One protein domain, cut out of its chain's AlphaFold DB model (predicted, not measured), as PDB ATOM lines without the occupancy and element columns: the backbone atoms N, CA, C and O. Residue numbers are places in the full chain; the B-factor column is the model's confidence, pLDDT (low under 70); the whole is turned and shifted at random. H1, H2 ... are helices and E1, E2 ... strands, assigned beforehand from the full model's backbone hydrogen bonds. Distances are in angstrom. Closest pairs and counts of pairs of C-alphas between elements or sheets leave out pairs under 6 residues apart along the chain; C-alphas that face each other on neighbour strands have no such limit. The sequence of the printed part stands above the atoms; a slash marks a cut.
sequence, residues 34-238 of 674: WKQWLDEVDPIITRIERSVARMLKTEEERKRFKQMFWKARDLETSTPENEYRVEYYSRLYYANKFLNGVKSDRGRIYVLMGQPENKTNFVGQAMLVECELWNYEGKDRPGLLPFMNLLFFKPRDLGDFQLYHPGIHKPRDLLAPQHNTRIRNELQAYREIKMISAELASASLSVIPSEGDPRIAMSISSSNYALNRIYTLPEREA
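Overview. This is residues 34 to 238 of the 674 residues of the protein "GWxTD domain-containing protein" of Candidatus Aminicenantes bacterium (UniProt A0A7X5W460). The domain is a rod with a small antiparallel sheet, E1 E2 E3, set crosswise in it, H5 packing on one face of the sheet and H9 on the other. H4 folds back beside H5 and leads to a loose group of H1, H2 and H3 at one end of the rod, while H8, with the short H6 and H7, makes the other end; H10 passes the E3 edge of the sheet and reaches H5. The printed part has 205 residues, with eleven named helices and three named strands in the order H1 H2 H3 H4 H5 E1 E2 E3 H6 H7 H8 H9 H10 H11; the class is mostly helix. The whole is compact, with a radius of gyration of the C-alphas of 19.5 A, and spans 63 by 30 by 30 A.

Arrangement. The strands E1, residues 118 to 121, E2, residues 131 to 137, and E3, residues 147 to 153, form a meander, each strand the antiparallel neighbour of the one before. E1 and E2 are a hairpin at 175 degrees, with N 120 and O 133 at 2.9 A. E2 and E3 are a hairpin at 162 degrees, with N 134 and O 150 at 2.8 A. Residues 152 to 153 of E3 also pair, antiparallel, with residues 162 to 163. H5, residues 105 to 113, is on the sheet at a height of 10.1 A, over E3 and along the strands, at 10 degrees to E3 on the local plane. H9, residues 198 to 203, is on the opposite face at a height of 9.0 A, only just over E2 and E3, with 3 of its 6 C-alphas on each; it runs across the strands, at 81 degrees to E2 on the local plane. H4, residues 83 to 98, touches H5 in a helical hairpin at a shallow tilt of 14 degrees, opposite ways; their closest C-alphas, of Ala 95 and Gly 107, are 4.5 A apart. H10, residues 220 to 231, grazes the sheet with residues 223 to 230 and touches H5 with residues 230 to 231 alone; the closest C-alphas, of Leu 112 and Ile 230, are 7.2 A apart. H8, residues 186 to 196, touches H9 at a steep tilt of 48 degrees, opposite ways, closest at the C-alphas of Lys 194 and Ala 201, 4.9 A. H6, residues 171 to 174, touches H8, with the C-alphas of Arg 172 and Ala 189 closest at 5.0 A. H7, residues 177 to 180, is close to H6 but not clearly touching. H3, residues 59 to 71, is close to but not clearly touching H4, H1, residues 34 to 40, and H2, residues 47 to 55. H11, residues 234 to 237, is likewise close to H2, with the C-alphas of Arg 47 and Glu 235 closest at 7.6 A. Each O i to N i+4 pair is within hydrogen-bond range in H1, H2, H3, H4, H5, H9 and H10, and 6 of 7 are in H8; H6, H7 and H11 are too short for such a pair.

Along the chain. E2 and E3 measure 20.2 A and 20.0 A from first to last C-alpha, and E1 10.0 A. H4 is 22.3 A long, H3 18.4 A, H10 16.0 A and H8 15.7 A. E2 begins at C-alpha 131, (-26.830, -8.931, -19.123). H1 begins at C-alpha 34, (3.330, 11.418, -17.767), and H11 ends at C-alpha 237, (-16.710, 17.235, -8.268).

Size, cuts and confidence. The two C-alphas farthest apart, of Glu 60 and Arg 182, are 63.4 A apart. The printed part has no cut. The links H3 to H4, E3 to H6 and H9 to H10 are long. The mean pLDDT of the printed part is 84.8; residues 60, 75 to 80, 140, 210 to 212 and 215 to 224 are under 70.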
ATOM      1  N   TRP A  34       4.355  10.390 -17.658       90.00
ATOM      2  CA  TRP A  34       3.330  11.418 -17.767       90.00
ATOM      3  C   TRP A  34       2.120  10.940 -18.569       90.00
ATOM      4  O   TRP A  34       0.989  11.085 -18.107       90.00
ATOM      5  N   LYS A  35       2.351  10.331 -19.738       89.69
ATOM      6  CA  LYS A  35       1.280   9.776 -20.578       89.69
ATOM      7  C   LYS A  35       0.561   8.637 -19.873       89.69
ATOM      8  O   LYS A  35      -0.661   8.618 -19.880       89.69
ATOM      9  N   GLN A  36       1.306   7.752 -19.211       90.69
ATOM     10  CA  GLN A  36       0.711   6.674 -18.426       90.69
ATOM     11  C   GLN A  36      -0.209   7.228 -17.333       90.69
ATOM     12  O   GLN A  36      -1.348   6.793 -17.216       90.69
ATOM     13  N   TRP A  37       0.248   8.228 -16.574       94.25
ATOM     14  CA  TRP A  37      -0.586   8.840 -15.542       94.25
ATOM     15  C   TRP A  37      -1.832   9.528 -16.120       94.25
ATOM     16  O   TRP A  37      -2.904   9.419 -15.536       94.25
ATOM     17  N   LEU A  38      -1.722  10.207 -17.269       92.81
ATOM     18  CA  LEU A  38      -2.878  10.811 -17.943       92.81
ATOM     19  C   LEU A  38      -3.885   9.770 -18.447       92.81
ATOM     20  O   LEU A  38      -5.084  10.028 -18.383       92.81
ATOM     21  N   ASP A  39      -3.408   8.622 -18.930       90.25
ATOM     22  CA  ASP A  39      -4.262   7.499 -19.320       90.25
ATOM     23  C   ASP A  39      -4.964   6.892 -18.099       90.25
ATOM     24  O   ASP A  39      -6.142   6.547 -18.181       90.25
ATOM     25  N   GLU A  40      -4.259   6.788 -16.965       92.44
ATOM     26  CA  GLU A  40      -4.839   6.336 -15.699       92.44
ATOM     27  C   GLU A  40      -5.978   7.260 -15.280       92.44
ATOM     28  O   GLU A  40      -7.081   6.767 -15.092       92.44
ATOM     29  N   VAL A  41      -5.750   8.579 -15.207       94.50
ATOM     30  CA  VAL A  41      -6.751   9.553 -14.735       94.50
ATOM     31  C   VAL A  41      -7.756  10.011 -15.801       94.50
ATOM     32  O   VAL A  41      -8.610  10.846 -15.498       94.50
ATOM     33  N   ASP A  42      -7.711   9.474 -17.028       92.88
ATOM     34  CA  ASP A  42      -8.620   9.829 -18.138       92.88
ATOM     35  C   ASP A  42     -10.109   9.896 -17.743       92.88
ATOM     36  O   ASP A  42     -10.781  10.842 -18.170       92.88
ATOM     37  N   PRO A  43     -10.646   8.978 -16.911       91.69
ATOM     38  CA  PRO A  43     -12.049   9.020 -16.513       91.69
ATOM     39  C   PRO A  43     -12.417  10.224 -15.646       91.69
ATOM     40  O   PRO A  43     -13.560  10.658 -15.701       91.69
ATOM     41  N   ILE A  44     -11.483  10.743 -14.842       93.06
ATOM     42  CA  ILE A  44     -11.756  11.763 -13.813       93.06
ATOM     43  C   ILE A  44     -11.093  13.114 -14.092       93.06
ATOM     44  O   ILE A  44     -11.367  14.092 -13.394       93.06
ATOM     45  N   ILE A  45     -10.220  13.192 -15.098       91.62
ATOM     46  CA  ILE A  45      -9.614  14.449 -15.528       91.62
ATOM     47  C   ILE A  45     -10.624  15.284 -16.317       91.62
ATOM     48  O   ILE A  45     -11.153  14.854 -17.346       91.62
ATOM     49  N   THR A  46     -10.872  16.504 -15.845       89.38
ATOM     50  CA  THR A  46     -11.794  17.451 -16.481       89.38
ATOM     51  C   THR A  46     -11.263  17.940 -17.826       89.38
ATOM     52  O   THR A  46     -10.067  17.867 -18.128       89.38
ATOM     53  N   ARG A  47     -12.139  18.501 -18.662       83.69
ATOM     54  CA  ARG A  47     -11.770  19.100 -19.954       83.69
ATOM     55  C   ARG A  47     -10.750  20.222 -19.788       83.69
ATOM     56  O   ARG A  47      -9.830  20.327 -20.599       83.69
ATOM     57  N   ILE A  48     -10.905  21.040 -18.745       78.50
ATOM     58  CA  ILE A  48     -10.008  22.165 -18.452       78.50
ATOM     59  C   ILE A  48      -8.659  21.648 -17.929       78.50
ATOM     60  O   ILE A  48      -7.607  22.075 -18.392       78.50
ATOM     61  N   GLU A  49      -8.658  20.670 -17.025       85.62
ATOM     62  CA  GLU A  49      -7.426  20.011 -16.573       85.62
ATOM     63  C   GLU A  49      -6.665  19.353 -17.722       85.62
ATOM     64  O   GLU A  49      -5.447  19.477 -17.821       85.62
ATOM     65  N   ARG A  50      -7.381  18.684 -18.627       87.00
ATOM     66  CA  ARG A  50      -6.791  18.014 -19.785       87.00
ATOM     67  C   ARG A  50      -6.174  19.004 -20.767       87.00
ATOM     68  O   ARG A  50      -5.116  18.718 -21.327       87.00
ATOM     69  N   SER A  51      -6.812  20.153 -20.999       79.19
ATOM     70  CA  SER A  51      -6.250  21.191 -21.870       79.19
ATOM     71  C   SER A  51      -4.972  21.778 -21.273       79.19
ATOM     72  O   SER A  51      -3.985  21.935 -21.986       79.19
ATOM     73  N   VAL A  52      -4.950  21.983 -19.957       76.38
ATOM     74  CA  VAL A  52      -3.784  22.457 -19.203       76.38
ATOM     75  C   VAL A  52      -2.652  21.446 -19.206       76.38
ATOM     76  O   VAL A  52      -1.526  21.799 -19.539       76.38
ATOM     77  N   ALA A  53      -2.947  20.184 -18.902       82.00
ATOM     78  CA  ALA A  53      -1.983  19.091 -18.889       82.00
ATOM     79  C   ALA A  53      -1.228  18.966 -20.225       82.00
ATOM     80  O   ALA A  53      -0.039  18.654 -20.240       82.00
ATOM     81  N   ARG A  54      -1.900  19.254 -21.349       81.62
ATOM     82  CA  ARG A  54      -1.291  19.278 -22.691       81.62
ATOM     83  C   ARG A  54      -0.350  20.463 -22.919       81.62
ATOM     84  O   ARG A  54       0.514  20.375 -23.785       81.62
ATOM     85  N   MET A  55      -0.522  21.558 -22.182       76.38
ATOM     86  CA  MET A  55       0.317  22.757 -22.284       76.38
ATOM     87  C   MET A  55       1.588  22.670 -21.425       76.38
ATOM     88  O   MET A  55       2.526  23.423 -21.682       76.38
ATOM     89  N   LEU A  56       1.641  21.763 -20.438       77.62
ATOM     90  CA  LEU A  56       2.784  21.612 -19.530       77.62
ATOM     91  C   LEU A  56       3.999  21.039 -20.266       77.62
ATOM     92  O   LEU A  56       3.929  19.964 -20.873       77.62
ATOM     93  N   LYS A  57       5.133  21.739 -20.181       77.50
ATOM     94  CA  LYS A  57       6.357  21.378 -20.911       77.50
ATOM     95  C   LYS A  57       7.402  20.736 -20.012       77.50
ATOM     96  O   LYS A  57       8.187  19.925 -20.494       77.50
ATOM     97  N   THR A  58       7.420  21.088 -18.729       76.12
ATOM     98  CA  THR A  58       8.462  20.661 -17.788       76.12
ATOM     99  C   THR A  58       7.977  19.574 -16.833       76.12
ATOM    100  O   THR A  58       6.795  19.491 -16.497       76.12
ATOM    101  N   GLU A  59       8.901  18.741 -16.353       75.88
ATOM    102  CA  GLU A  59       8.579  17.683 -15.389       75.88
ATOM    103  C   GLU A  59       8.119  18.246 -14.033       75.88
ATOM    104  O   GLU A  59       7.247  17.679 -13.382       75.88
ATOM    105  N   GLU A  60       8.628  19.411 -13.631       69.31
ATOM    106  CA  GLU A  60       8.214  20.081 -12.393       69.31
ATOM    107  C   GLU A  60       6.784  20.637 -12.479       69.31
ATOM    108  O   GLU A  60       5.998  20.480 -11.541       69.31
ATOM    109  N   GLU A  61       6.389  21.209 -13.623       73.31
ATOM    110  CA  GLU A  61       4.993  21.590 -13.881       73.31
ATOM    111  C   GLU A  61       4.063  20.377 -13.816       73.31
ATOM    112  O   GLU A  61       2.997  20.449 -13.201       73.31
ATOM    113  N   ARG A  62       4.483  19.253 -14.409       86.25
ATOM    114  CA  ARG A  62       3.738  17.988 -14.392       86.25
ATOM    115  C   ARG A  62       3.580  17.448 -12.974       86.25
ATOM    116  O   ARG A  62       2.461  17.133 -12.581       86.25
ATOM    117  N   LYS A  63       4.651  17.393 -12.173       81.00
ATOM    118  CA  LYS A  63       4.590  16.976 -10.759       81.00
ATOM    119  C   LYS A  63       3.647  17.859  -9.945       81.00
ATOM    120  O   LYS A  63       2.783  17.342  -9.237       81.00
ATOM    121  N   ARG A  64       3.769  19.184 -10.084       74.50
ATOM    122  CA  ARG A  64       2.894  20.150  -9.406       74.50
ATOM    123  C   ARG A  64       1.436  19.969  -9.821       74.50
ATOM    124  O   ARG A  64       0.552  20.012  -8.968       74.50
ATOM    125  N   PHE A  65       1.183  19.747 -11.109       85.25
ATOM    126  CA  PHE A  65      -0.150  19.451 -11.615       85.25
ATOM    127  C   PHE A  65      -0.714  18.176 -10.986       85.25
ATOM    128  O   PHE A  65      -1.808  18.237 -10.441       85.25
ATOM    129  N   LYS A  66       0.042  17.064 -10.952       90.38
ATOM    130  CA  LYS A  66      -0.394  15.818 -10.285       90.38
ATOM    131  C   LYS A  66      -0.745  16.050  -8.814       90.38
ATOM    132  O   LYS A  66      -1.764  15.557  -8.345       90.38
ATOM    133  N   GLN A  67       0.079  16.802  -8.084       84.38
ATOM    134  CA  GLN A  67      -0.160  17.085  -6.667       84.38
ATOM    135  C   GLN A  67      -1.445  17.894  -6.452       84.38
ATOM    136  O   GLN A  67      -2.276  17.526  -5.624       84.38
ATOM    137  N   MET A  68      -1.622  18.982  -7.206       82.75
ATOM    138  CA  MET A  68      -2.811  19.830  -7.091       82.75
ATOM    139  C   MET A  68      -4.074  19.117  -7.588       82.75
ATOM    140  O   MET A  68      -5.134  19.300  -7.001       82.75
ATOM    141  N   PHE A  69      -3.947  18.269  -8.610       90.75
ATOM    142  CA  PHE A  69      -5.025  17.445  -9.150       90.75
ATOM    143  C   PHE A  69      -5.661  16.547  -8.088       90.75
ATOM    144  O   PHE A  69      -6.888  16.497  -7.987       90.75
ATOM    145  N   TRP A  70      -4.838  15.870  -7.281       90.81
ATOM    146  CA  TRP A  70      -5.331  15.035  -6.185       90.81
ATOM    147  C   TRP A  70      -5.841  15.874  -5.016       90.81
ATOM    148  O   TRP A  70      -6.928  15.607  -4.512       90.81
ATOM    149  N   LYS A  71      -5.125  16.943  -4.647       85.00
ATOM    150  CA  LYS A  71      -5.537  17.839  -3.558       85.00
ATOM    151  C   LYS A  71      -6.906  18.487  -3.799       85.00
ATOM    152  O   LYS A  71      -7.670  18.647  -2.861       85.00
ATOM    153  N   ALA A  72      -7.230  18.836  -5.043       82.94
ATOM    154  CA  ALA A  72      -8.523  19.424  -5.410       82.94
ATOM    155  C   ALA A  72      -9.713  18.452  -5.290       82.94
ATOM    156  O   ALA A  72     -10.856  18.869  -5.453       82.94
ATOM    157  N   ARG A  73      -9.447  17.160  -5.065       86.31
ATOM    158  CA  ARG A  73     -10.444  16.092  -4.889       86.31
ATOM    159  C   ARG A  73     -10.428  15.520  -3.469       86.31
ATOM    160  O   ARG A  73     -11.093  14.528  -3.201       86.31
ATOM    161  N   ASP A  74      -9.644  16.134  -2.588       83.00
ATOM    162  CA  ASP A  74      -9.509  15.751  -1.192       83.00
ATOM    163  C   ASP A  74     -10.591  16.435  -0.354       83.00
ATOM    164  O   ASP A  74     -10.553  17.653  -0.166       83.00
ATOM    165  N   LEU A  75     -11.584  15.673   0.105       69.12
ATOM    166  CA  LEU A  75     -12.673  16.216   0.919       69.12
ATOM    167  C   LEU A  75     -12.315  16.258   2.412       69.12
ATOM    168  O   LEU A  75     -12.877  17.079   3.134       69.12
ATOM    169  N   GLU A  76     -11.360  15.437   2.865       69.12
ATOM    170  CA  GLU A  76     -11.009  15.273   4.277       69.12
ATOM    171  C   GLU A  76      -9.541  15.636   4.522       69.12
ATOM    172  O   GLU A  76      -8.681  14.814   4.798       69.12
ATOM    173  N   THR A  77      -9.238  16.934   4.473       66.69
ATOM    174  CA  THR A  77      -7.853  17.427   4.630       66.69
ATOM    175  C   THR A  77      -7.220  17.183   6.013       66.69
ATOM    176  O   THR A  77      -6.083  17.607   6.241       66.69
ATOM    177  N   SER A  78      -7.948  16.575   6.959       55.06
ATOM    178  CA  SER A  78      -7.454  16.268   8.305       55.06
ATOM    179  C   SER A  78      -6.600  14.998   8.367       55.06
ATOM    180  O   SER A  78      -5.841  14.829   9.328       55.06
ATOM    181  N   THR A  79      -6.661  14.139   7.349       59.94
ATOM    182  CA  THR A  79      -5.829  12.940   7.241       59.94
ATOM    183  C   THR A  79      -4.577  13.206   6.388       59.94
ATOM    184  O   THR A  79      -4.563  14.065   5.502       59.94
ATOM    185  N   PRO A  80      -3.457  12.506   6.651       62.44
ATOM    186  CA  PRO A  80      -2.249  12.645   5.832       62.44
ATOM    187  C   PRO A  80      -2.372  12.038   4.425       62.44
ATOM    188  O   PRO A  80      -1.569  12.368   3.547       62.44
ATOM    189  N   GLU A  81      -3.314  11.116   4.222       72.62
ATOM    190  CA  GLU A  81      -3.524  10.397   2.966       72.62
ATOM    191  C   GLU A  81      -4.776  10.907   2.263       72.62
ATOM    192  O   GLU A  81      -5.806  11.078   2.885       72.62
ATOM    193  N   ASN A  82      -4.703  11.088   0.946       85.00
ATOM    194  CA  ASN A  82      -5.855  11.494   0.148       85.00
ATOM    195  C   ASN A  82      -6.763  10.282  -0.122       85.00
ATOM    196  O   ASN A  82      -6.445   9.456  -0.990       85.00
ATOM    197  N   GLU A  83      -7.883  10.166   0.591       84.19
ATOM    198  CA  GLU A  83      -8.781   9.006   0.511       84.19
ATOM    199  C   GLU A  83      -9.368   8.835  -0.887       84.19
ATOM    200  O   GLU A  83      -9.430   7.715  -1.399       84.19
ATOM    201  N   TYR A  84      -9.726   9.943  -1.547       89.25
ATOM    202  CA  TYR A  84     -10.262   9.919  -2.908       89.25
ATOM    203  C   TYR A  84      -9.292   9.235  -3.874       89.25
ATOM    204  O   TYR A  84      -9.685   8.403  -4.691       89.25
ATOM    205  N   ARG A  85      -7.998   9.561  -3.785       92.19
ATOM    206  CA  ARG A  85      -6.954   8.963  -4.619       92.19
ATOM    207  C   ARG A  85      -6.824   7.466  -4.347       92.19
ATOM    208  O   ARG A  85      -6.708   6.697  -5.302       92.19
ATOM    209  N   VAL A  86      -6.811   7.057  -3.079       90.50
ATOM    210  CA  VAL A  86      -6.707   5.640  -2.692       90.50
ATOM    211  C   VAL A  86      -7.895   4.854  -3.245       90.50
ATOM    212  O   VAL A  86      -7.715   3.843  -3.931       90.50
ATOM    213  N   GLU A  87      -9.103   5.359  -3.019       91.12
ATOM    214  CA  GLU A  87     -10.329   4.737  -3.499       91.12
ATOM    215  C   GLU A  87     -10.370   4.678  -5.032       91.12
ATOM    216  O   GLU A  87     -10.673   3.637  -5.615       91.12
ATOM    217  N   TYR A  88      -9.991   5.765  -5.705       94.88
ATOM    218  CA  TYR A  88      -9.927   5.828  -7.159       94.88
ATOM    219  C   TYR A  88      -9.027   4.737  -7.751       94.88
ATOM    220  O   TYR A  88      -9.442   4.012  -8.659       94.88
ATOM    221  N   TYR A  89      -7.807   4.580  -7.228       94.75
ATOM    222  CA  TYR A  89      -6.888   3.549  -7.709       94.75
ATOM    223  C   TYR A  89      -7.379   2.130  -7.384       94.75
ATOM    224  O   TYR A  89      -7.176   1.222  -8.193       94.75
ATOM    225  N   SER A  90      -8.094   1.941  -6.269       95.19
ATOM    226  CA  SER A  90      -8.787   0.682  -5.963       95.19
ATOM    227  C   SER A  90      -9.867   0.358  -7.008       95.19
ATOM    228  O   SER A  90      -9.892  -0.743  -7.571       95.19
ATOM    229  N   ARG A  91     -10.706   1.341  -7.369       95.50
ATOM    230  CA  ARG A  91     -11.731   1.196  -8.418       95.50
ATOM    231  C   ARG A  91     -11.110   0.914  -9.787       95.50
ATOM    232  O   ARG A  91     -11.599   0.051 -10.517       95.50
ATOM    233  N   LEU A  92     -10.017   1.599 -10.124       95.12
ATOM    234  CA  LEU A  92      -9.282   1.401 -11.373       95.12
ATOM    235  C   LEU A  92      -8.688  -0.012 -11.463       95.12
ATOM    236  O   LEU A  92      -8.810  -0.669 -12.499       95.12
ATOM    237  N   TYR A  93      -8.093  -0.507 -10.374       95.19
ATOM    238  CA  TYR A  93      -7.592  -1.879 -10.290       95.19
ATOM    239  C   TYR A  93      -8.714  -2.900 -10.501       95.19
ATOM    240  O   TYR A  93      -8.575  -3.806 -11.327       95.19
ATOM    241  N   TYR A  94      -9.843  -2.728  -9.809       95.38
ATOM    242  CA  TYR A  94     -10.997  -3.611  -9.950       95.38
ATOM    243  C   TYR A  94     -11.521  -3.637 -11.393       95.38
ATOM    244  O   TYR A  94     -11.715  -4.711 -11.965       95.38
ATOM    245  N   ALA A  95     -11.680  -2.466 -12.017       95.19
ATOM    246  CA  ALA A  95     -12.137  -2.359 -13.398       95.19
ATOM    247  C   ALA A  95     -11.190  -3.062 -14.387       95.19
ATOM    248  O   ALA A  95     -11.642  -3.794 -15.269       95.19
ATOM    249  N   ASN A  96      -9.877  -2.894 -14.216       93.12
ATOM    250  CA  ASN A  96      -8.876  -3.549 -15.059       93.12
ATOM    251  C   ASN A  96      -8.837  -5.066 -14.879       93.12
ATOM    252  O   ASN A  96      -8.639  -5.781 -15.858       93.12
ATOM    253  N   LYS A  97      -9.056  -5.559 -13.660       94.69
ATOM    254  CA  LYS A  97      -8.980  -6.990 -13.357       94.69
ATOM    255  C   LYS A  97     -10.256  -7.757 -13.699       94.69
ATOM    256  O   LYS A  97     -10.167  -8.889 -14.161       94.69
ATOM    257  N   PHE A  98     -11.426  -7.168 -13.456       92.88
ATOM    258  CA  PHE A  98     -12.701  -7.896 -13.478       92.88
ATOM    259  C   PHE A  98     -13.701  -7.386 -14.518       92.88
ATOM    260  O   PHE A  98     -14.683  -8.070 -14.798       92.88
ATOM    261  N   LEU A  99     -13.483  -6.199 -15.096       92.88
ATOM    262  CA  LEU A  99     -14.442  -5.547 -15.993       92.88
ATOM    263  C   LEU A  99     -13.843  -5.214 -17.365       92.88
ATOM    264  O   LEU A  99     -14.306  -4.287 -18.017       92.88
ATOM    265  N   ASN A 100     -12.838  -5.959 -17.829       90.69
ATOM    266  CA  ASN A 100     -12.194  -5.772 -19.141       90.69
ATOM    267  C   ASN A 100     -11.589  -4.368 -19.349       90.69
ATOM    268  O   ASN A 100     -11.459  -3.891 -20.477       90.69
ATOM    269  N   GLY A 101     -11.190  -3.701 -18.264       90.38
ATOM    270  CA  GLY A 101     -10.500  -2.417 -18.335       90.38
ATOM    271  C   GLY A 101     -11.399  -1.197 -18.240       90.38
ATOM    272  O   GLY A 101     -12.589  -1.227 -18.526       90.38
ATOM    273  N   VAL A 102     -10.782  -0.066 -17.904       89.12
ATOM    274  CA  VAL A 102     -11.443   1.250 -17.828       89.12
ATOM    275  C   VAL A 102     -12.027   1.743 -19.162       89.12
ATOM    276  O   VAL A 102     -12.837   2.666 -19.191       89.12
ATOM    277  N   LYS A 103     -11.607   1.141 -20.282       87.12
ATOM    278  CA  LYS A 103     -12.119   1.450 -21.625       87.12
ATOM    279  C   LYS A 103     -13.418   0.715 -21.958       87.12
ATOM    280  O   LYS A 103     -14.052   1.087 -22.938       87.12
ATOM    281  N   SER A 104     -13.794  -0.304 -21.184       92.19
ATOM    282  CA  SER A 104     -15.098  -0.948 -21.317       92.19
ATOM    283  C   SER A 104     -16.181  -0.091 -20.660       92.19
ATOM    284  O   SER A 104     -15.899   0.687 -19.744       92.19
ATOM    285  N   ASP A 105     -17.433  -0.269 -21.073       92.50
ATOM    286  CA  ASP A 105     -18.549   0.487 -20.501       92.50
ATOM    287  C   ASP A 105     -18.731   0.196 -19.005       92.50
ATOM    288  O   ASP A 105     -18.871   1.119 -18.200       92.50
ATOM    289  N   ARG A 106     -18.641  -1.080 -18.605       94.88
ATOM    290  CA  ARG A 106     -18.716  -1.483 -17.191       94.88
ATOM    291  C   ARG A 106     -17.563  -0.911 -16.377       94.88
ATOM    292  O   ARG A 106     -17.782  -0.386 -15.290       94.88
ATOM    293  N   GLY A 107     -16.339  -0.998 -16.897       94.62
ATOM    294  CA  GLY A 107     -15.152  -0.492 -16.215       94.62
ATOM    295  C   GLY A 107     -15.184   1.026 -16.060       94.62
ATOM    296  O   GLY A 107     -14.898   1.538 -14.979       94.62
ATOM    297  N   ARG A 108     -15.601   1.753 -17.102       93.19
ATOM    298  CA  ARG A 108     -15.731   3.215 -17.073       93.19
ATOM    299  C   ARG A 108     -16.776   3.675 -16.060       93.19
ATOM    300  O   ARG A 108     -16.493   4.575 -15.272       93.19
ATOM    301  N   ILE A 109     -17.955   3.048 -16.054       93.88
ATOM    302  CA  ILE A 109     -19.012   3.358 -15.083       93.88
ATOM    303  C   ILE A 109     -18.552   3.030 -13.662       93.88
ATOM    304  O   ILE A 109     -18.697   3.878 -12.788       93.88
ATOM    305  N   TYR A 110     -17.923   1.873 -13.435       95.50
ATOM    306  CA  TYR A 110     -17.424   1.491 -12.110       95.50
ATOM    307  C   TYR A 110     -16.381   2.475 -11.562       95.50
ATOM    308  O   TYR A 110     -16.405   2.823 -10.386       95.50
ATOM    309  N   VAL A 111     -15.474   2.975 -12.407       94.88
ATOM    310  CA  VAL A 111     -14.475   3.968 -11.980       94.88
ATOM    311  C   VAL A 111     -15.126   5.307 -11.614       94.88
ATOM    312  O   VAL A 111     -14.767   5.902 -10.597       94.88
ATOM    313  N   LEU A 112     -16.100   5.768 -12.404       92.56
ATOM    314  CA  LEU A 112     -16.808   7.032 -12.167       92.56
ATOM    315  C   LEU A 112     -17.734   6.971 -10.945       92.56
ATOM    316  O   LEU A 112     -17.726   7.866 -10.096       92.56
ATOM    317  N   MET A 113     -18.546   5.921 -10.873       91.56
ATOM    318  CA  MET A 113     -19.656   5.793  -9.931       91.56
ATOM    319  C   MET A 113     -19.283   5.022  -8.666       91.56
ATOM    320  O   MET A 113     -19.910   5.240  -7.638       91.56
ATOM    321  N   GLY A 114     -18.244   4.188  -8.717       93.06
ATOM    322  CA  GLY A 114     -17.907   3.252  -7.650       93.06
ATOM    323  C   GLY A 114     -18.695   1.946  -7.754       93.06
ATOM    324  O   GLY A 114     -19.287   1.620  -8.791       93.06
ATOM    325  N   GLN A 115     -18.678   1.184  -6.662       93.25
ATOM    326  CA  GLN A 115     -19.444  -0.050  -6.537       93.25
ATOM    327  C   GLN A 115     -20.953   0.262  -6.563       93.25
ATOM    328  O   GLN A 115     -21.378   1.188  -5.876       93.25
ATOM    329  N   PRO A 116     -21.766  -0.463  -7.355       94.44
ATOM    330  CA  PRO A 116     -23.217  -0.320  -7.295       94.44
ATOM    331  C   PRO A 116     -23.765  -0.867  -5.974       94.44
ATOM    332  O   PRO A 116     -23.240  -1.849  -5.448       94.44
ATOM    333  N   GLU A 117     -24.858  -0.278  -5.488       90.94
ATOM    334  CA  GLU A 117     -25.557  -0.733  -4.276       90.94
ATOM    335  C   GLU A 117     -26.075  -2.160  -4.440       90.94
ATOM    336  O   GLU A 117     -25.974  -3.000  -3.548       90.94
ATOM    337  N   ASN A 118     -26.599  -2.452  -5.631       91.88
ATOM    338  CA  ASN A 118     -27.007  -3.790  -6.004       91.88
ATOM    339  C   ASN A 118     -26.587  -4.091  -7.445       91.88
ATOM    340  O   ASN A 118     -26.637  -3.233  -8.330       91.88
ATOM    341  N   LYS A 119     -26.158  -5.331  -7.667       94.12
ATOM    342  CA  LYS A 119     -25.800  -5.870  -8.971       94.12
ATOM    343  C   LYS A 119     -26.526  -7.197  -9.169       94.12
ATOM    344  O   LYS A 119     -26.180  -8.196  -8.544       94.12
ATOM    345  N   THR A 120     -27.449  -7.224 -10.122       95.19
ATOM    346  CA  THR A 120     -28.180  -8.432 -10.522       95.19
ATOM    347  C   THR A 120     -27.603  -8.976 -11.825       95.19
ATOM    348  O   THR A 120     -27.446  -8.237 -12.797       95.19
ATOM    349  N   ASN A 121     -27.273 -10.267 -11.856       93.31
ATOM    350  CA  ASN A 121     -26.664 -10.925 -13.011       93.31
ATOM    351  C   ASN A 121     -27.665 -11.879 -13.686       93.31
ATOM    352  O   ASN A 121     -28.282 -12.702 -13.012       93.31
ATOM    353  N   PHE A 122     -27.803 -11.777 -15.007       92.88
ATOM    354  CA  PHE A 122     -28.688 -12.606 -15.831       92.88
ATOM    355  C   PHE A 122     -27.912 -13.493 -16.823       92.88
ATOM    356  O   PHE A 122     -28.476 -13.982 -17.800       92.88
ATOM    357  N   VAL A 123     -26.616 -13.718 -16.594       85.81
ATOM    358  CA  VAL A 123     -25.801 -14.658 -17.381       85.81
ATOM    359  C   VAL A 123     -26.377 -16.077 -17.293       85.81
ATOM    360  O   VAL A 123     -26.726 -16.553 -16.215       85.81
ATOM    361  N   GLY A 124     -26.471 -16.755 -18.440       82.56
ATOM    362  CA  GLY A 124     -26.989 -18.124 -18.535       82.56
ATOM    363  C   GLY A 124     -28.518 -18.246 -18.550       82.56
ATOM    364  O   GLY A 124     -29.039 -19.360 -18.576       82.56
ATOM    365  N   GLN A 125     -29.257 -17.130 -18.563       87.69
ATOM    366  CA  GLN A 125     -30.713 -17.138 -18.725       87.69
ATOM    367  C   GLN A 125     -31.093 -17.472 -20.173       87.69
ATOM    368  O   GLN A 125     -30.881 -16.668 -21.069       87.69
ATOM    369  N   ALA A 126     -31.717 -18.630 -20.416       85.62
ATOM    370  CA  ALA A 126     -31.965 -19.153 -21.770       85.62
ATOM    371  C   ALA A 126     -32.750 -18.215 -22.718       85.62
ATOM    372  O   ALA A 126     -32.642 -18.325 -23.945       85.62
ATOM    373  N   MET A 127     -33.568 -17.320 -22.152       88.94
ATOM    374  CA  MET A 127     -34.381 -16.353 -22.895       88.94
ATOM    375  C   MET A 127     -33.690 -15.006 -23.138       88.94
ATOM    376  O   MET A 127     -34.114 -14.268 -24.029       88.94
ATOM    377  N   LEU A 128     -32.649 -14.677 -22.375       93.00
ATOM    378  CA  LEU A 128     -31.976 -13.383 -22.422       93.00
ATOM    379  C   LEU A 128     -30.585 -13.530 -23.027       93.00
ATOM    380  O   LEU A 128     -29.969 -14.589 -22.947       93.00
ATOM    381  N   VAL A 129     -30.081 -12.444 -23.595       93.88
ATOM    382  CA  VAL A 129     -28.633 -12.300 -23.752       93.88
ATOM    383  C   VAL A 129     -27.992 -12.105 -22.379       93.88
ATOM    384  O   VAL A 129     -28.641 -11.645 -21.431       93.88
ATOM    385  N   GLU A 130     -26.700 -12.391 -22.266       95.06
ATOM    386  CA  GLU A 130     -25.935 -12.098 -21.063       95.06
ATOM    387  C   GLU A 130     -26.030 -10.606 -20.727       95.06
ATOM    388  O   GLU A 130     -25.550  -9.742 -21.468       95.06
ATOM    389  N   CYS A 131     -26.658 -10.296 -19.593       96.25
ATOM    390  CA  CYS A 131     -26.830  -8.931 -19.123       96.25
ATOM    391  C   CYS A 131     -26.703  -8.810 -17.599       96.25
ATOM    392  O   CYS A 131     -26.864  -9.772 -16.848       96.25
ATOM    393  N   GLU A 132     -26.366  -7.607 -17.144       96.75
ATOM    394  CA  GLU A 132     -26.214  -7.243 -15.738       96.75
ATOM    395  C   GLU A 132     -26.957  -5.932 -15.472       96.75
ATOM    396  O   GLU A 132     -26.766  -4.954 -16.194       96.75
ATOM    397  N   LEU A 133     -27.759  -5.892 -14.411       96.56
ATOM    398  CA  LEU A 133     -28.440  -4.685 -13.946       96.56
ATOM    399  C   LEU A 133     -27.731  -4.145 -12.706       96.56
ATOM    400  O   LEU A 133     -27.559  -4.870 -11.729       96.56
ATOM    401  N   TRP A 134     -27.285  -2.894 -12.765       97.12
ATOM    402  CA  TRP A 134     -26.563  -2.222 -11.690       97.12
ATOM    403  C   TRP A 134     -27.410  -1.061 -11.165       97.12
ATOM    404  O   TRP A 134     -27.804  -0.179 -11.933       97.12
ATOM    405  N   ASN A 135     -27.674  -1.051  -9.862       92.38
ATOM    406  CA  ASN A 135     -28.437  -0.006  -9.189       92.38
ATOM    407  C   ASN A 135     -27.484   0.954  -8.473       92.38
ATOM    408  O   ASN A 135     -26.622   0.530  -7.704       92.38
ATOM    409  N   TYR A 136     -27.659   2.249  -8.718       90.62
ATOM    410  CA  TYR A 136     -26.883   3.312  -8.093       90.62
ATOM    411  C   TYR A 136     -27.788   4.313  -7.389       90.62
ATOM    412  O   TYR A 136     -28.831   4.704  -7.922       90.62
ATOM    413  N   GLU A 137     -27.321   4.794  -6.242       83.56
ATOM    414  CA  GLU A 137     -27.870   5.960  -5.563       83.56
ATOM    415  C   GLU A 137     -26.953   7.171  -5.768       83.56
ATOM    416  O   GLU A 137     -25.733   7.075  -5.657       83.56
ATOM    417  N   GLY A 138     -27.528   8.329  -6.092       73.88
ATOM    418  CA  GLY A 138     -26.768   9.564  -6.338       73.88
ATOM    419  C   GLY A 138     -26.461  10.389  -5.087       73.88
ATOM    420  O   GLY A 138     -26.220  11.590  -5.218       73.88
ATOM    421  N   LYS A 139     -26.550   9.799  -3.886       70.25
ATOM    422  CA  LYS A 139     -26.426  10.519  -2.609       70.25
ATOM    423  C   LYS A 139     -25.096  11.275  -2.534       70.25
ATOM    424  O   LYS A 139     -24.054  10.750  -2.911       70.25
ATOM    425  N   ASP A 140     -25.177  12.532  -2.100       68.50
ATOM    426  CA  ASP A 140     -24.044  13.425  -1.815       68.50
ATOM    427  C   ASP A 140     -23.103  13.750  -2.995       68.50
ATOM    428  O   ASP A 140     -22.068  14.391  -2.806       68.50
ATOM    429  N   ARG A 141     -23.479  13.397  -4.236       81.94
ATOM    430  CA  ARG A 141     -22.686  13.672  -5.447       81.94
ATOM    431  C   ARG A 141     -23.389  14.675  -6.378       81.94
ATOM    432  O   ARG A 141     -24.552  14.489  -6.754       81.94
ATOM    433  N   PRO A 142     -22.713  15.760  -6.795       75.88
ATOM    434  CA  PRO A 142     -23.355  16.909  -7.423       75.88
ATOM    435  C   PRO A 142     -23.970  16.587  -8.792       75.88
ATOM    436  O   PRO A 142     -23.289  16.256  -9.765       75.88
ATOM    437  N   GLY A 143     -25.284  16.791  -8.901       76.38
ATOM    438  CA  GLY A 143     -26.023  16.704 -10.160       76.38
ATOM    439  C   GLY A 143     -26.353  15.285 -10.629       76.38
ATOM    440  O   GLY A 143     -26.856  15.155 -11.747       76.38
ATOM    441  N   LEU A 144     -26.093  14.253  -9.821       82.56
ATOM    442  CA  LEU A 144     -26.622  12.909 -10.056       82.56
ATOM    443  C   LEU A 144     -28.104  12.824  -9.673       82.56
ATOM    444  O   LEU A 144     -28.610  13.621  -8.883       82.56
ATOM    445  N   LEU A 145     -28.808  11.862 -10.267       73.00
ATOM    446  CA  LEU A 145     -30.186  11.559  -9.890       73.00
ATOM    447  C   LEU A 145     -30.213  10.679  -8.632       73.00
ATOM    448  O   LEU A 145     -29.287   9.888  -8.449       73.00
ATOM    449  N   PRO A 146     -31.274  10.757  -7.805       72.62
ATOM    450  CA  PRO A 146     -31.362   9.985  -6.566       72.62
ATOM    451  C   PRO A 146     -31.211   8.477  -6.768       72.62
ATOM    452  O   PRO A 146     -30.526   7.839  -5.979       72.62
ATOM    453  N   PHE A 147     -31.794   7.936  -7.842       81.19
ATOM    454  CA  PHE A 147     -31.753   6.514  -8.179       81.19
ATOM    455  C   PHE A 147     -31.549   6.324  -9.681       81.19
ATOM    456  O   PHE A 147     -32.197   6.999 -10.486       81.19
ATOM    457  N   MET A 148     -30.665   5.405 -10.063       88.62
ATOM    458  CA  MET A 148     -30.364   5.093 -11.459       88.62
ATOM    459  C   MET A 148     -30.148   3.596 -11.643       88.62
ATOM    460  O   MET A 148     -29.422   2.959 -10.882       88.62
ATOM    461  N   ASN A 149     -30.737   3.068 -12.709       90.06
ATOM    462  CA  ASN A 149     -30.617   1.686 -13.136       90.06
ATOM    463  C   ASN A 149     -29.812   1.636 -14.432       90.06
ATOM    464  O   ASN A 149     -30.284   2.056 -15.489       90.06
ATOM    465  N   LEU A 150     -28.582   1.136 -14.351       94.75
ATOM    466  CA  LEU A 150     -27.695   0.986 -15.499       94.75
ATOM    467  C   LEU A 150     -27.672  -0.478 -15.918       94.75
ATOM    468  O   LEU A 150     -27.305  -1.354 -15.140       94.75
ATOM    469  N   LEU A 151     -28.081  -0.735 -17.153       95.50
ATOM    470  CA  LEU A 151     -28.117  -2.070 -17.723       95.50
ATOM    471  C   LEU A 151     -26.925  -2.257 -18.657       95.50
ATOM    472  O   LEU A 151     -26.673  -1.421 -19.519       95.50
ATOM    473  N   PHE A 152     -26.217  -3.367 -18.508       96.94
ATOM    474  CA  PHE A 152     -25.155  -3.783 -19.413       96.94
ATOM    475  C   PHE A 152     -25.539  -5.097 -20.069       96.94
ATOM    476  O   PHE A 152     -26.057  -5.978 -19.394       96.94
ATOM    477  N   PHE A 153     -25.273  -5.259 -21.359       95.75
ATOM    478  CA  PHE A 153     -25.651  -6.461 -22.101       95.75
ATOM    479  C   PHE A 153     -24.617  -6.802 -23.170       95.75
ATOM    480  O   PHE A 153     -23.905  -5.918 -23.641       95.75
ATOM    481  N   LYS A 154     -24.529  -8.073 -23.562       94.19
ATOM    482  CA  LYS A 154     -23.773  -8.501 -24.743       94.19
ATOM    483  C   LYS A 154     -24.709  -8.554 -25.947       94.19
ATOM    484  O   LYS A 154     -25.573  -9.433 -25.999       94.19
ATOM    485  N   PRO A 155     -24.573  -7.658 -26.938       87.50
ATOM    486  CA  PRO A 155     -25.431  -7.701 -28.112       87.50
ATOM    487  C   PRO A 155     -25.300  -9.054 -28.820       87.50
ATOM    488  O   PRO A 155     -24.227  -9.410 -29.304       87.50
ATOM    489  N   ARG A 156     -26.406  -9.807 -28.887       83.69
ATOM    490  CA  ARG A 156     -26.452 -11.159 -29.478       83.69
ATOM    491  C   ARG A 156     -25.453 -12.147 -28.846       83.69
ATOM    492  O   ARG A 156     -24.986 -13.037 -29.549       83.69
ATOM    493  N   ASP A 157     -25.111 -11.964 -27.570       85.88
ATOM    494  CA  ASP A 157     -24.118 -12.767 -26.834       85.88
ATOM    495  C   ASP A 157     -22.695 -12.736 -27.417       85.88
ATOM    496  O   ASP A 157     -21.876 -13.620 -27.163       85.88
ATOM    497  N   LEU A 158     -22.369 -11.691 -28.182       82.62
ATOM    498  CA  LEU A 158     -21.053 -11.511 -28.790       82.62
ATOM    499  C   LEU A 158     -20.288 -10.353 -28.150       82.62
ATOM    500  O   LEU A 158     -20.834  -9.279 -27.899       82.62
ATOM    501  N   GLY A 159     -18.984 -10.562 -27.967       86.75
ATOM    502  CA  GLY A 159     -18.055  -9.536 -27.500       86.75
ATOM    503  C   GLY A 159     -18.211  -9.171 -26.022       86.75
ATOM    504  O   GLY A 159     -18.603  -9.989 -25.186       86.75
ATOM    505  N   ASP A 160     -17.840  -7.933 -25.707       88.56
ATOM    506  CA  ASP A 160     -17.893  -7.383 -24.357       88.56
ATOM    507  C   ASP A 160     -19.280  -6.841 -24.002       88.56
ATOM    508  O   ASP A 160     -20.071  -6.469 -24.869       88.56
ATOM    509  N   PHE A 161     -19.554  -6.752 -22.700       93.62
ATOM    510  CA  PHE A 161     -20.735  -6.060 -22.194       93.62
ATOM    511  C   PHE A 161     -20.702  -4.581 -22.588       93.62
ATOM    512  O   PHE A 161     -19.744  -3.870 -22.272       93.62
ATOM    513  N   GLN A 162     -21.785  -4.127 -23.205       93.06
ATOM    514  CA  GLN A 162     -22.023  -2.746 -23.606       93.06
ATOM    515  C   GLN A 162     -23.096  -2.120 -22.722       93.06
ATOM    516  O   GLN A 162     -24.001  -2.812 -22.249       93.06
ATOM    517  N   LEU A 163     -23.013  -0.811 -22.506       93.56
ATOM    518  CA  LEU A 163     -24.055  -0.055 -21.829       93.56
ATOM    519  C   LEU A 163     -25.314  -0.041 -22.702       93.56
ATOM    520  O   LEU A 163     -25.317   0.387 -23.857       93.56
ATOM    521  N   TYR A 164     -26.413  -0.502 -22.129       90.69
ATOM    522  CA  TYR A 164     -27.720  -0.408 -22.740       90.69
ATOM    523  C   TYR A 164     -28.222   1.039 -22.639       90.69
ATOM    524  O   TYR A 164     -28.142   1.680 -21.594       90.69
ATOM    525  N   HIS A 165     -28.769   1.557 -23.736       85.75
ATOM    526  CA  HIS A 165     -29.172   2.953 -23.880       85.75
ATOM    527  C   HIS A 165     -30.662   2.974 -24.207       85.75
ATOM    528  O   HIS A 165     -31.007   2.764 -25.373       85.75
ATOM    529  N   PRO A 166     -31.550   3.194 -23.225       79.62
ATOM    530  CA  PRO A 166     -32.984   3.142 -23.467       79.62
ATOM    531  C   PRO A 166     -33.424   4.063 -24.611       79.62
ATOM    532  O   PRO A 166     -33.081   5.245 -24.663       79.62
ATOM    533  N   GLY A 167     -34.147   3.479 -25.566       71.62
ATOM    534  CA  GLY A 167     -34.660   4.139 -26.766       71.62
ATOM    535  C   GLY A 167     -33.705   4.152 -27.967       71.62
ATOM    536  O   GLY A 167     -34.188   4.228 -29.096       71.62
ATOM    537  N   ILE A 168     -32.390   3.998 -27.760       76.62
ATOM    538  CA  ILE A 168     -31.458   3.573 -28.825       76.62
ATOM    539  C   ILE A 168     -31.522   2.050 -28.941       76.62
ATOM    540  O   ILE A 168     -31.795   1.507 -30.010       76.62
ATOM    541  N   HIS A 169     -31.319   1.391 -27.805       85.69
ATOM    542  CA  HIS A 169     -31.557  -0.023 -27.600       85.69
ATOM    543  C   HIS A 169     -33.000  -0.230 -27.145       85.69
ATOM    544  O   HIS A 169     -33.577   0.588 -26.413       85.69
ATOM    545  N   LYS A 170     -33.596  -1.313 -27.629       85.44
ATOM    546  CA  LYS A 170     -34.990  -1.668 -27.396       85.44
ATOM    547  C   LYS A 170     -35.080  -2.951 -26.577       85.44
ATOM    548  O   LYS A 170     -34.162  -3.767 -26.654       85.44
ATOM    549  N   PRO A 171     -36.182  -3.182 -25.838       90.31
ATOM    550  CA  PRO A 171     -36.307  -4.361 -24.986       90.31
ATOM    551  C   PRO A 171     -36.003  -5.666 -25.729       90.31
ATOM    552  O   PRO A 171     -35.314  -6.527 -25.195       90.31
ATOM    553  N   ARG A 172     -36.408  -5.788 -27.000       90.56
ATOM    554  CA  ARG A 172     -36.097  -6.970 -27.822       90.56
ATOM    555  C   ARG A 172     -34.602  -7.283 -27.960       90.56
ATOM    556  O   ARG A 172     -34.255  -8.429 -28.223       90.56
ATOM    557  N   ASP A 173     -33.725  -6.290 -27.820       90.31
ATOM    558  CA  ASP A 173     -32.276  -6.452 -27.966       90.31
ATOM    559  C   ASP A 173     -31.663  -7.192 -26.762       90.31
ATOM    560  O   ASP A 173     -30.531  -7.664 -26.842       90.31
ATOM    561  N   LEU A 174     -32.429  -7.338 -25.671       93.50
ATOM    562  CA  LEU A 174     -32.075  -8.140 -24.499       93.50
ATOM    563  C   LEU A 174     -32.484  -9.611 -24.629       93.50
ATOM    564  O   LEU A 174     -32.136 -10.413 -23.768       93.50
ATOM    565  N   LEU A 175     -33.232  -9.980 -25.670       92.81
ATOM    566  CA  LEU A 175     -33.656 -11.359 -25.891       92.81
ATOM    567  C   LEU A 175     -32.599 -12.129 -26.678       92.81
ATOM    568  O   LEU A 175     -32.057 -11.632 -27.670       92.81
ATOM    569  N   ALA A 176     -32.362 -13.378 -26.276       90.12
ATOM    570  CA  ALA A 176     -31.450 -14.269 -26.983       90.12
ATOM    571  C   ALA A 176     -31.874 -14.416 -28.463       90.12
ATOM    572  O   ALA A 176     -33.079 -14.465 -28.747       90.12
ATOM    573  N   PRO A 177     -30.937 -14.547 -29.427       86.06
ATOM    574  CA  PRO A 177     -31.251 -14.560 -30.863       86.06
ATOM    575  C   PRO A 177     -32.360 -15.549 -31.260       86.06
ATOM    576  O   PRO A 177     -33.241 -15.222 -32.053       86.06
ATOM    577  N   GLN A 178     -32.359 -16.736 -30.650       84.75
ATOM    578  CA  GLN A 178     -33.353 -17.791 -30.871       84.75
ATOM    579  C   GLN A 178     -34.776 -17.421 -30.410       84.75
ATOM    580  O   GLN A 178     -35.749 -17.878 -31.006       84.75
ATOM    581  N   HIS A 179     -34.903 -16.567 -29.392       83.19
ATOM    582  CA  HIS A 179     -36.184 -16.080 -28.873       83.19
ATOM    583  C   HIS A 179     -36.646 -14.818 -29.607       83.19
ATOM    584  O   HIS A 179     -37.831 -14.681 -29.904       83.19
ATOM    585  N   ASN A 180     -35.710 -13.948 -29.995       80.06
ATOM    586  CA  ASN A 180     -35.994 -12.700 -30.709       80.06
ATOM    587  C   ASN A 180     -36.757 -12.932 -32.033       80.06
ATOM    588  O   ASN A 180     -37.662 -12.175 -32.371       80.06
ATOM    589  N   THR A 181     -36.488 -14.035 -32.745       77.88
ATOM    590  CA  THR A 181     -37.185 -14.379 -34.008       77.88
ATOM    591  C   THR A 181     -38.700 -14.582 -33.868       77.88
ATOM    592  O   THR A 181     -39.419 -14.500 -34.862       77.88
ATOM    593  N   ARG A 182     -39.205 -14.835 -32.651       79.00
ATOM    594  CA  ARG A 182     -40.633 -15.082 -32.368       79.00
ATOM    595  C   ARG A 182     -41.395 -13.824 -31.933       79.00
ATOM    596  O   ARG A 182     -42.619 -13.867 -31.797       79.00
ATOM    597  N   ILE A 183     -40.693 -12.711 -31.730       84.38
ATOM    598  CA  ILE A 183     -41.245 -11.465 -31.197       84.38
ATOM    599  C   ILE A 183     -41.792 -10.592 -32.317       84.38
ATOM    600  O   ILE A 183     -41.092 -10.260 -33.270       84.38
ATOM    601  N   ARG A 184     -43.052 -10.162 -32.183       82.06
ATOM    602  CA  ARG A 184     -43.727  -9.350 -33.207       82.06
ATOM    603  C   ARG A 184     -43.595  -7.845 -32.985       82.06
ATOM    604  O   ARG A 184     -43.716  -7.082 -33.938       82.06
ATOM    605  N   ASN A 185     -43.408  -7.404 -31.741       83.94
ATOM    606  CA  ASN A 185     -43.288  -5.989 -31.382       83.94
ATOM    607  C   ASN A 185     -42.593  -5.788 -30.022       83.94
ATOM    608  O   ASN A 185     -42.459  -6.719 -29.230       83.94
ATOM    609  N   GLU A 186     -42.189  -4.547 -29.739       83.44
ATOM    610  CA  GLU A 186     -41.450  -4.188 -28.516       83.44
ATOM    611  C   GLU A 186     -42.254  -4.400 -27.229       83.44
ATOM    612  O   GLU A 186     -41.692  -4.747 -26.192       83.44
ATOM    613  N   LEU A 187     -43.580  -4.235 -27.286       88.56
ATOM    614  CA  LEU A 187     -44.446  -4.446 -26.127       88.56
ATOM    615  C   LEU A 187     -44.482  -5.927 -25.723       88.56
ATOM    616  O   LEU A 187     -44.521  -6.239 -24.533       88.56
ATOM    617  N   GLN A 188     -44.450  -6.837 -26.699       90.69
ATOM    618  CA  GLN A 188     -44.313  -8.269 -26.454       90.69
ATOM    619  C   GLN A 188     -42.945  -8.584 -25.839       90.69
ATOM    620  O   GLN A 188     -42.909  -9.243 -24.804       90.69
ATOM    621  N   ALA A 189     -41.853  -8.049 -26.401       89.44
ATOM    622  CA  ALA A 189     -40.510  -8.227 -25.839       89.44
ATOM    623  C   ALA A 189     -40.438  -7.783 -24.372       89.44
ATOM    624  O   ALA A 189     -39.981  -8.526 -23.509       89.44
ATOM    625  N   TYR A 190     -40.955  -6.587 -24.077       91.75
ATOM    626  CA  TYR A 190     -41.006  -6.053 -22.720       91.75
ATOM    627  C   TYR A 190     -41.778  -6.970 -21.764       91.75
ATOM    628  O   TYR A 190     -41.334  -7.206 -20.644       91.75
ATOM    629  N   ARG A 191     -42.933  -7.505 -22.189       92.56
ATOM    630  CA  ARG A 191     -43.737  -8.420 -21.361       92.56
ATOM    631  C   ARG A 191     -42.990  -9.712 -21.057       92.56
ATOM    632  O   ARG A 191     -43.031 -10.152 -19.915       92.56
ATOM    633  N   GLU A 192     -42.303 -10.286 -22.039       91.75
ATOM    634  CA  GLU A 192     -41.509 -11.503 -21.838       91.75
ATOM    635  C   GLU A 192     -40.352 -11.267 -20.859       91.75
ATOM    636  O   GLU A 192     -40.173 -12.045 -19.926       91.75
ATOM    637  N   ILE A 193     -39.645 -10.139 -20.976       93.12
ATOM    638  CA  ILE A 193     -38.583  -9.767 -20.026       93.12
ATOM    639  C   ILE A 193     -39.165  -9.512 -18.633       93.12
ATOM    640  O   ILE A 193     -38.579  -9.930 -17.637       93.12
ATOM    641  N   LYS A 194     -40.343  -8.880 -18.541       93.25
ATOM    642  CA  LYS A 194     -41.013  -8.584 -17.265       93.25
ATOM    643  C   LYS A 194     -41.387  -9.847 -16.490       93.25
ATOM    644  O   LYS A 194     -41.373  -9.811 -15.263       93.25
ATOM    645  N   MET A 195     -41.701 -10.941 -17.186       93.06
ATOM    646  CA  MET A 195     -41.959 -12.243 -16.556       93.06
ATOM    647  C   MET A 195     -40.702 -12.841 -15.912       93.06
ATOM    648  O   MET A 195     -40.824 -13.608 -14.962       93.06
ATOM    649  N   ILE A 196     -39.513 -12.486 -16.408       92.81
ATOM    650  CA  ILE A 196     -38.223 -12.919 -15.854       92.81
ATOM    651  C   ILE A 196     -37.802 -11.984 -14.717       92.81
ATOM    652  O   ILE A 196     -37.485 -12.432 -13.618       92.81
ATOM    653  N   SER A 197     -37.798 -10.674 -14.972       93.88
ATOM    654  CA  SER A 197     -37.507  -9.649 -13.974       93.88
ATOM    655  C   SER A 197     -38.216  -8.343 -14.320       93.88
ATOM    656  O   SER A 197     -37.971  -7.718 -15.358       93.88
ATOM    657  N   ALA A 198     -39.085  -7.898 -13.410       89.38
ATOM    658  CA  ALA A 198     -39.788  -6.629 -13.548       89.38
ATOM    659  C   ALA A 198     -38.828  -5.427 -13.539       89.38
ATOM    660  O   ALA A 198     -39.041  -4.465 -14.276       89.38
ATOM    661  N   GLU A 199     -37.753  -5.505 -12.752       88.94
ATOM    662  CA  GLU A 199     -36.726  -4.464 -12.664       88.94
ATOM    663  C   GLU A 199     -35.908  -4.368 -13.954       88.94
ATOM    664  O   GLU A 199     -35.722  -3.267 -14.473       88.94
ATOM    665  N   LEU A 200     -35.498  -5.509 -14.522       93.81
ATOM    666  CA  LEU A 200     -34.793  -5.563 -15.806       93.81
ATOM    667  C   LEU A 200     -35.657  -4.999 -16.937       93.81
ATOM    668  O   LEU A 200     -35.196  -4.173 -17.727       93.81
ATOM    669  N   ALA A 201     -36.931  -5.397 -16.986       91.44
ATOM    670  CA  ALA A 201     -37.872  -4.871 -17.965       91.44
ATOM    671  C   ALA A 201     -38.033  -3.355 -17.812       91.44
ATOM    672  O   ALA A 201     -37.988  -2.633 -18.807       91.44
ATOM    673  N   SER A 202     -38.167  -2.844 -16.585       88.06
ATOM    674  CA  SER A 202     -38.247  -1.400 -16.355       88.06
ATOM    675  C   SER A 202     -36.969  -0.665 -16.775       88.06
ATOM    676  O   SER A 202     -37.060   0.387 -17.404       88.06
ATOM    677  N   ALA A 203     -35.790  -1.214 -16.468       90.12
ATOM    678  CA  ALA A 203     -34.499  -0.625 -16.835       90.12
ATOM    679  C   ALA A 203     -34.263  -0.613 -18.356       90.12
ATOM    680  O   ALA A 203     -33.589   0.273 -18.876       90.12
ATOM    681  N   SER A 204     -34.878  -1.548 -19.093       90.94
ATOM    682  CA  SER A 204     -34.859  -1.544 -20.564       90.94
ATOM    683  C   SER A 204     -35.603  -0.348 -21.180       90.94
ATOM    684  O   SER A 204     -35.387  -0.028 -22.353       90.94
ATOM    685  N   LEU A 205     -36.467   0.315 -20.399       85.06
ATOM    686  CA  LEU A 205     -37.259   1.465 -20.829       85.06
ATOM    687  C   LEU A 205     -36.714   2.801 -20.331       85.06
ATOM    688  O   LEU A 205     -36.830   3.772 -21.064       85.06
ATOM    689  N   SER A 206     -36.147   2.899 -19.127       83.06
ATOM    690  CA  SER A 206     -35.494   4.127 -18.650       83.06
ATOM    691  C   SER A 206     -34.405   3.812 -17.629       83.06
ATOM    692  O   SER A 206     -34.539   2.886 -16.830       83.06
ATOM    693  N   VAL A 207     -33.352   4.634 -17.626       80.94
ATOM    694  CA  VAL A 207     -32.339   4.650 -16.559       80.94
ATOM    695  C   VAL A 207     -32.946   5.131 -15.239       80.94
ATOM    696  O   VAL A 207     -32.476   4.743 -14.171       80.94
ATOM    697  N   ILE A 208     -33.992   5.962 -15.289       77.88
ATOM    698  CA  ILE A 208     -34.692   6.460 -14.103       77.88
ATOM    699  C   ILE A 208     -35.785   5.454 -13.720       77.88
ATOM    700  O   ILE A 208     -36.681   5.186 -14.532       77.88
ATOM    701  N   PRO A 209     -35.756   4.899 -12.496       73.81
ATOM    702  CA  PRO A 209     -36.801   3.994 -12.039       73.81
ATOM    703  C   PRO A 209     -38.197   4.624 -12.159       73.81
ATOM    704  O   PRO A 209     -38.394   5.789 -11.826       73.81
ATOM    705  N   SER A 210     -39.178   3.829 -12.594       67.75
ATOM    706  CA  SER A 210     -40.600   4.212 -12.719       67.75
ATOM    707  C   SER A 210     -40.955   5.267 -13.780       67.75
ATOM    708  O   SER A 210     -42.115   5.661 -13.862       67.75
ATOM    709  N   GLU A 211     -40.013   5.706 -14.620       68.44
ATOM    710  CA  GLU A 211     -40.291   6.695 -15.678       68.44
ATOM    711  C   GLU A 211     -40.725   6.060 -17.016       68.44
ATOM    712  O   GLU A 211     -41.434   6.673 -17.811       68.44
ATOM    713  N   GLY A 212     -40.297   4.826 -17.295       66.06
ATOM    714  CA  GLY A 212     -40.551   4.175 -18.583       66.06
ATOM    715  C   GLY A 212     -41.996   3.688 -18.757       66.06
ATOM    716  O   GLY A 212     -42.490   2.923 -17.931       66.06
ATOM    717  N   ASP A 213     -42.640   4.033 -19.881       72.00
ATOM    718  CA  ASP A 213     -43.898   3.410 -20.333       72.00
ATOM    719  C   ASP A 213     -43.641   2.578 -21.608       72.00
ATOM    720  O   ASP A 213     -43.244   3.141 -22.631       72.00
ATOM    721  N   PRO A 214     -43.893   1.253 -21.609       72.69
ATOM    722  CA  PRO A 214     -43.677   0.396 -22.781       72.69
ATOM    723  C   PRO A 214     -44.588   0.727 -23.976       72.69
ATOM    724  O   PRO A 214     -44.406   0.169 -25.059       72.69
ATOM    725  N   ARG A 215     -45.595   1.591 -23.796       69.12
ATOM    726  CA  ARG A 215     -46.525   2.046 -24.840       69.12
ATOM    727  C   ARG A 215     -46.113   3.382 -25.464       69.12
ATOM    728  O   ARG A 215     -46.689   3.757 -26.482       69.12
ATOM    729  N   ILE A 216     -45.148   4.098 -24.877       58.88
ATOM    730  CA  ILE A 216     -44.730   5.440 -25.304       58.88
ATOM    731  C   ILE A 216     -43.262   5.400 -25.735       58.88
ATOM    732  O   ILE A 216     -42.378   5.016 -24.977       58.88
ATOM    733  N   ALA A 217     -42.969   5.848 -26.954       46.66
ATOM    734  CA  ALA A 217     -41.614   5.851 -27.504       46.66
ATOM    735  C   ALA A 217     -40.795   7.095 -27.091       46.66
ATOM    736  O   ALA A 217     -40.311   7.795 -27.973       46.66
ATOM    737  N   MET A 218     -40.667   7.443 -25.800       49.12
ATOM    738  CA  MET A 218     -39.974   8.691 -25.395       49.12
ATOM    739  C   MET A 218     -39.320   8.687 -23.994       49.12
ATOM    740  O   MET A 218     -39.696   9.479 -23.139       49.12
ATOM    741  N   SER A 219     -38.269   7.891 -23.771       50.53
ATOM    742  CA  SER A 219     -37.372   8.041 -22.596       50.53
ATOM    743  C   SER A 219     -35.930   8.439 -22.948       50.53
ATOM    744  O   SER A 219     -35.073   8.567 -22.073       50.53
ATOM    745  N   ILE A 220     -35.642   8.657 -24.239       53.44
ATOM    746  CA  ILE A 220     -34.287   8.941 -24.733       53.44
ATOM    747  C   ILE A 220     -33.712  10.193 -24.059       53.44
ATOM    748  O   ILE A 220     -32.543  10.208 -23.690       53.44
ATOM    749  N   SER A 221     -34.511  11.248 -23.878       54.62
ATOM    750  CA  SER A 221     -34.039  12.525 -23.326       54.62
ATOM    751  C   SER A 221     -33.670  12.433 -21.844       54.62
ATOM    752  O   SER A 221     -32.614  12.936 -21.463       54.62
ATOM    753  N   SER A 222     -34.484  11.773 -21.019       61.84
ATOM    754  CA  SER A 222     -34.256  11.628 -19.577       61.84
ATOM    755  C   SER A 222     -33.156  10.615 -19.256       61.84
ATOM    756  O   SER A 222     -32.286  10.884 -18.426       61.84
ATOM    757  N   SER A 223     -33.109   9.496 -19.985       68.31
ATOM    758  CA  SER A 223     -32.037   8.503 -19.859       68.31
ATOM    759  C   SER A 223     -30.698   9.062 -20.341       68.31
ATOM    760  O   SER A 223     -29.689   8.925 -19.650       68.31
ATOM    761  N   ASN A 224     -30.671   9.782 -21.470       68.44
ATOM    762  CA  ASN A 224     -29.456  10.477 -21.908       68.44
ATOM    763  C   ASN A 224     -29.054  11.585 -20.940       68.44
ATOM    764  O   ASN A 224     -27.862  11.809 -20.748       68.44
ATOM    765  N   TYR A 225     -30.017  12.268 -20.320       71.81
ATOM    766  CA  TYR A 225     -29.732  13.236 -19.271       71.81
ATOM    767  C   TYR A 225     -29.045  12.563 -18.075       71.81
ATOM    768  O   TYR A 225     -27.973  13.020 -17.680       71.81
ATOM    769  N   ALA A 226     -29.578  11.450 -17.561       75.44
ATOM    770  CA  ALA A 226     -28.973  10.685 -16.466       75.44
ATOM    771  C   ALA A 226     -27.544  10.217 -16.802       75.44
ATOM    772  O   ALA A 226     -26.600  10.484 -16.058       75.44
ATOM    773  N   LEU A 227     -27.357   9.608 -17.975       82.75
ATOM    774  CA  LEU A 227     -26.047   9.147 -18.440       82.75
ATOM    775  C   LEU A 227     -25.062  10.303 -18.640       82.75
ATOM    776  O   LEU A 227     -23.898  10.210 -18.256       82.75
ATOM    777  N   ASN A 228     -25.523  11.429 -19.190       81.75
ATOM    778  CA  ASN A 228     -24.702  12.627 -19.319       81.75
ATOM    779  C   ASN A 228     -24.257  13.130 -17.942       81.75
ATOM    780  O   ASN A 228     -23.082  13.459 -17.781       81.75
ATOM    781  N   ARG A 229     -25.145  13.136 -16.934       83.12
ATOM    782  CA  ARG A 229     -24.791  13.531 -15.563       83.12
ATOM    783  C   ARG A 229     -23.667  12.667 -14.993       83.12
ATOM    784  O   ARG A 229     -22.738  13.255 -14.446       83.12
ATOM    785  N   ILE A 230     -23.695  11.352 -15.222       88.25
ATOM    786  CA  ILE A 230     -22.622  10.421 -14.830       88.25
ATOM    787  C   ILE A 230     -21.306  10.757 -15.548       88.25
ATOM    788  O   ILE A 230     -20.279  10.952 -14.907       88.25
ATOM    789  N   TYR A 231     -21.319  10.896 -16.877       86.25
ATOM    790  CA  TYR A 231     -20.092  11.159 -17.643       86.25
ATOM    791  C   TYR A 231     -19.483  12.545 -17.405       86.25
ATOM    792  O   TYR A 231     -18.298  12.752 -17.654       86.25
ATOM    793  N   THR A 232     -20.283  13.502 -16.943       85.75
ATOM    794  CA  THR A 232     -19.846  14.866 -16.607       85.75
ATOM    795  C   THR A 232     -19.656  15.072 -15.109       85.75
ATOM    796  O   THR A 232     -19.412  16.195 -14.676       85.75
ATOM    797  N   LEU A 233     -19.768  14.012 -14.308       89.06
ATOM    798  CA  LEU A 233     -19.594  14.062 -12.863       89.06
ATOM    799  C   LEU A 233     -18.224  14.617 -12.432       89.06
ATOM    800  O   LEU A 233     -18.215  15.523 -11.598       89.06
ATOM    801  N   PRO A 234     -17.088  14.225 -13.051       89.75
ATOM    802  CA  PRO A 234     -15.786  14.774 -12.670       89.75
ATOM    803  C   PRO A 234     -15.678  16.294 -12.849       89.75
ATOM    804  O   PRO A 234     -14.986  16.956 -12.084       89.75
ATOM    805  N   GLU A 235     -16.398  16.865 -13.823       85.94
ATOM    806  CA  GLU A 235     -16.448  18.319 -14.064       85.94
ATOM    807  C   GLU A 235     -17.142  19.086 -12.930       85.94
ATOM    808  O   GLU A 235     -16.977  20.298 -12.821       85.94
ATOM    809  N   ARG A 236     -17.959  18.401 -12.121       82.62
ATOM    810  CA  ARG A 236     -18.721  18.996 -11.014       82.62
ATOM    811  C   ARG A 236     -18.089  18.738  -9.655       82.62
ATOM    812  O   ARG A 236     -18.298  19.531  -8.748       82.62
ATOM    813  N   GLU A 237     -17.363  17.633  -9.519       80.94
ATOM    814  CA  GLU A 237     -16.710  17.235  -8.268       80.94
ATOM    815  C   GLU A 237     -15.349  17.897  -8.072       80.94
ATOM    816  O   GLU A 237     -14.929  18.105  -6.940       80.94
ATOM    817  N   ALA A 238     -14.653  18.238  -9.159       74.94
ATOM    818  CA  ALA A 238     -13.336  18.845  -9.071       74.94
ATOM    819  C   ALA A 238     -13.419  20.367  -8.888       74.94
ATOM    820  O   ALA A 238     -14.014  21.084  -9.700       74.94
TER     821      ALA A 238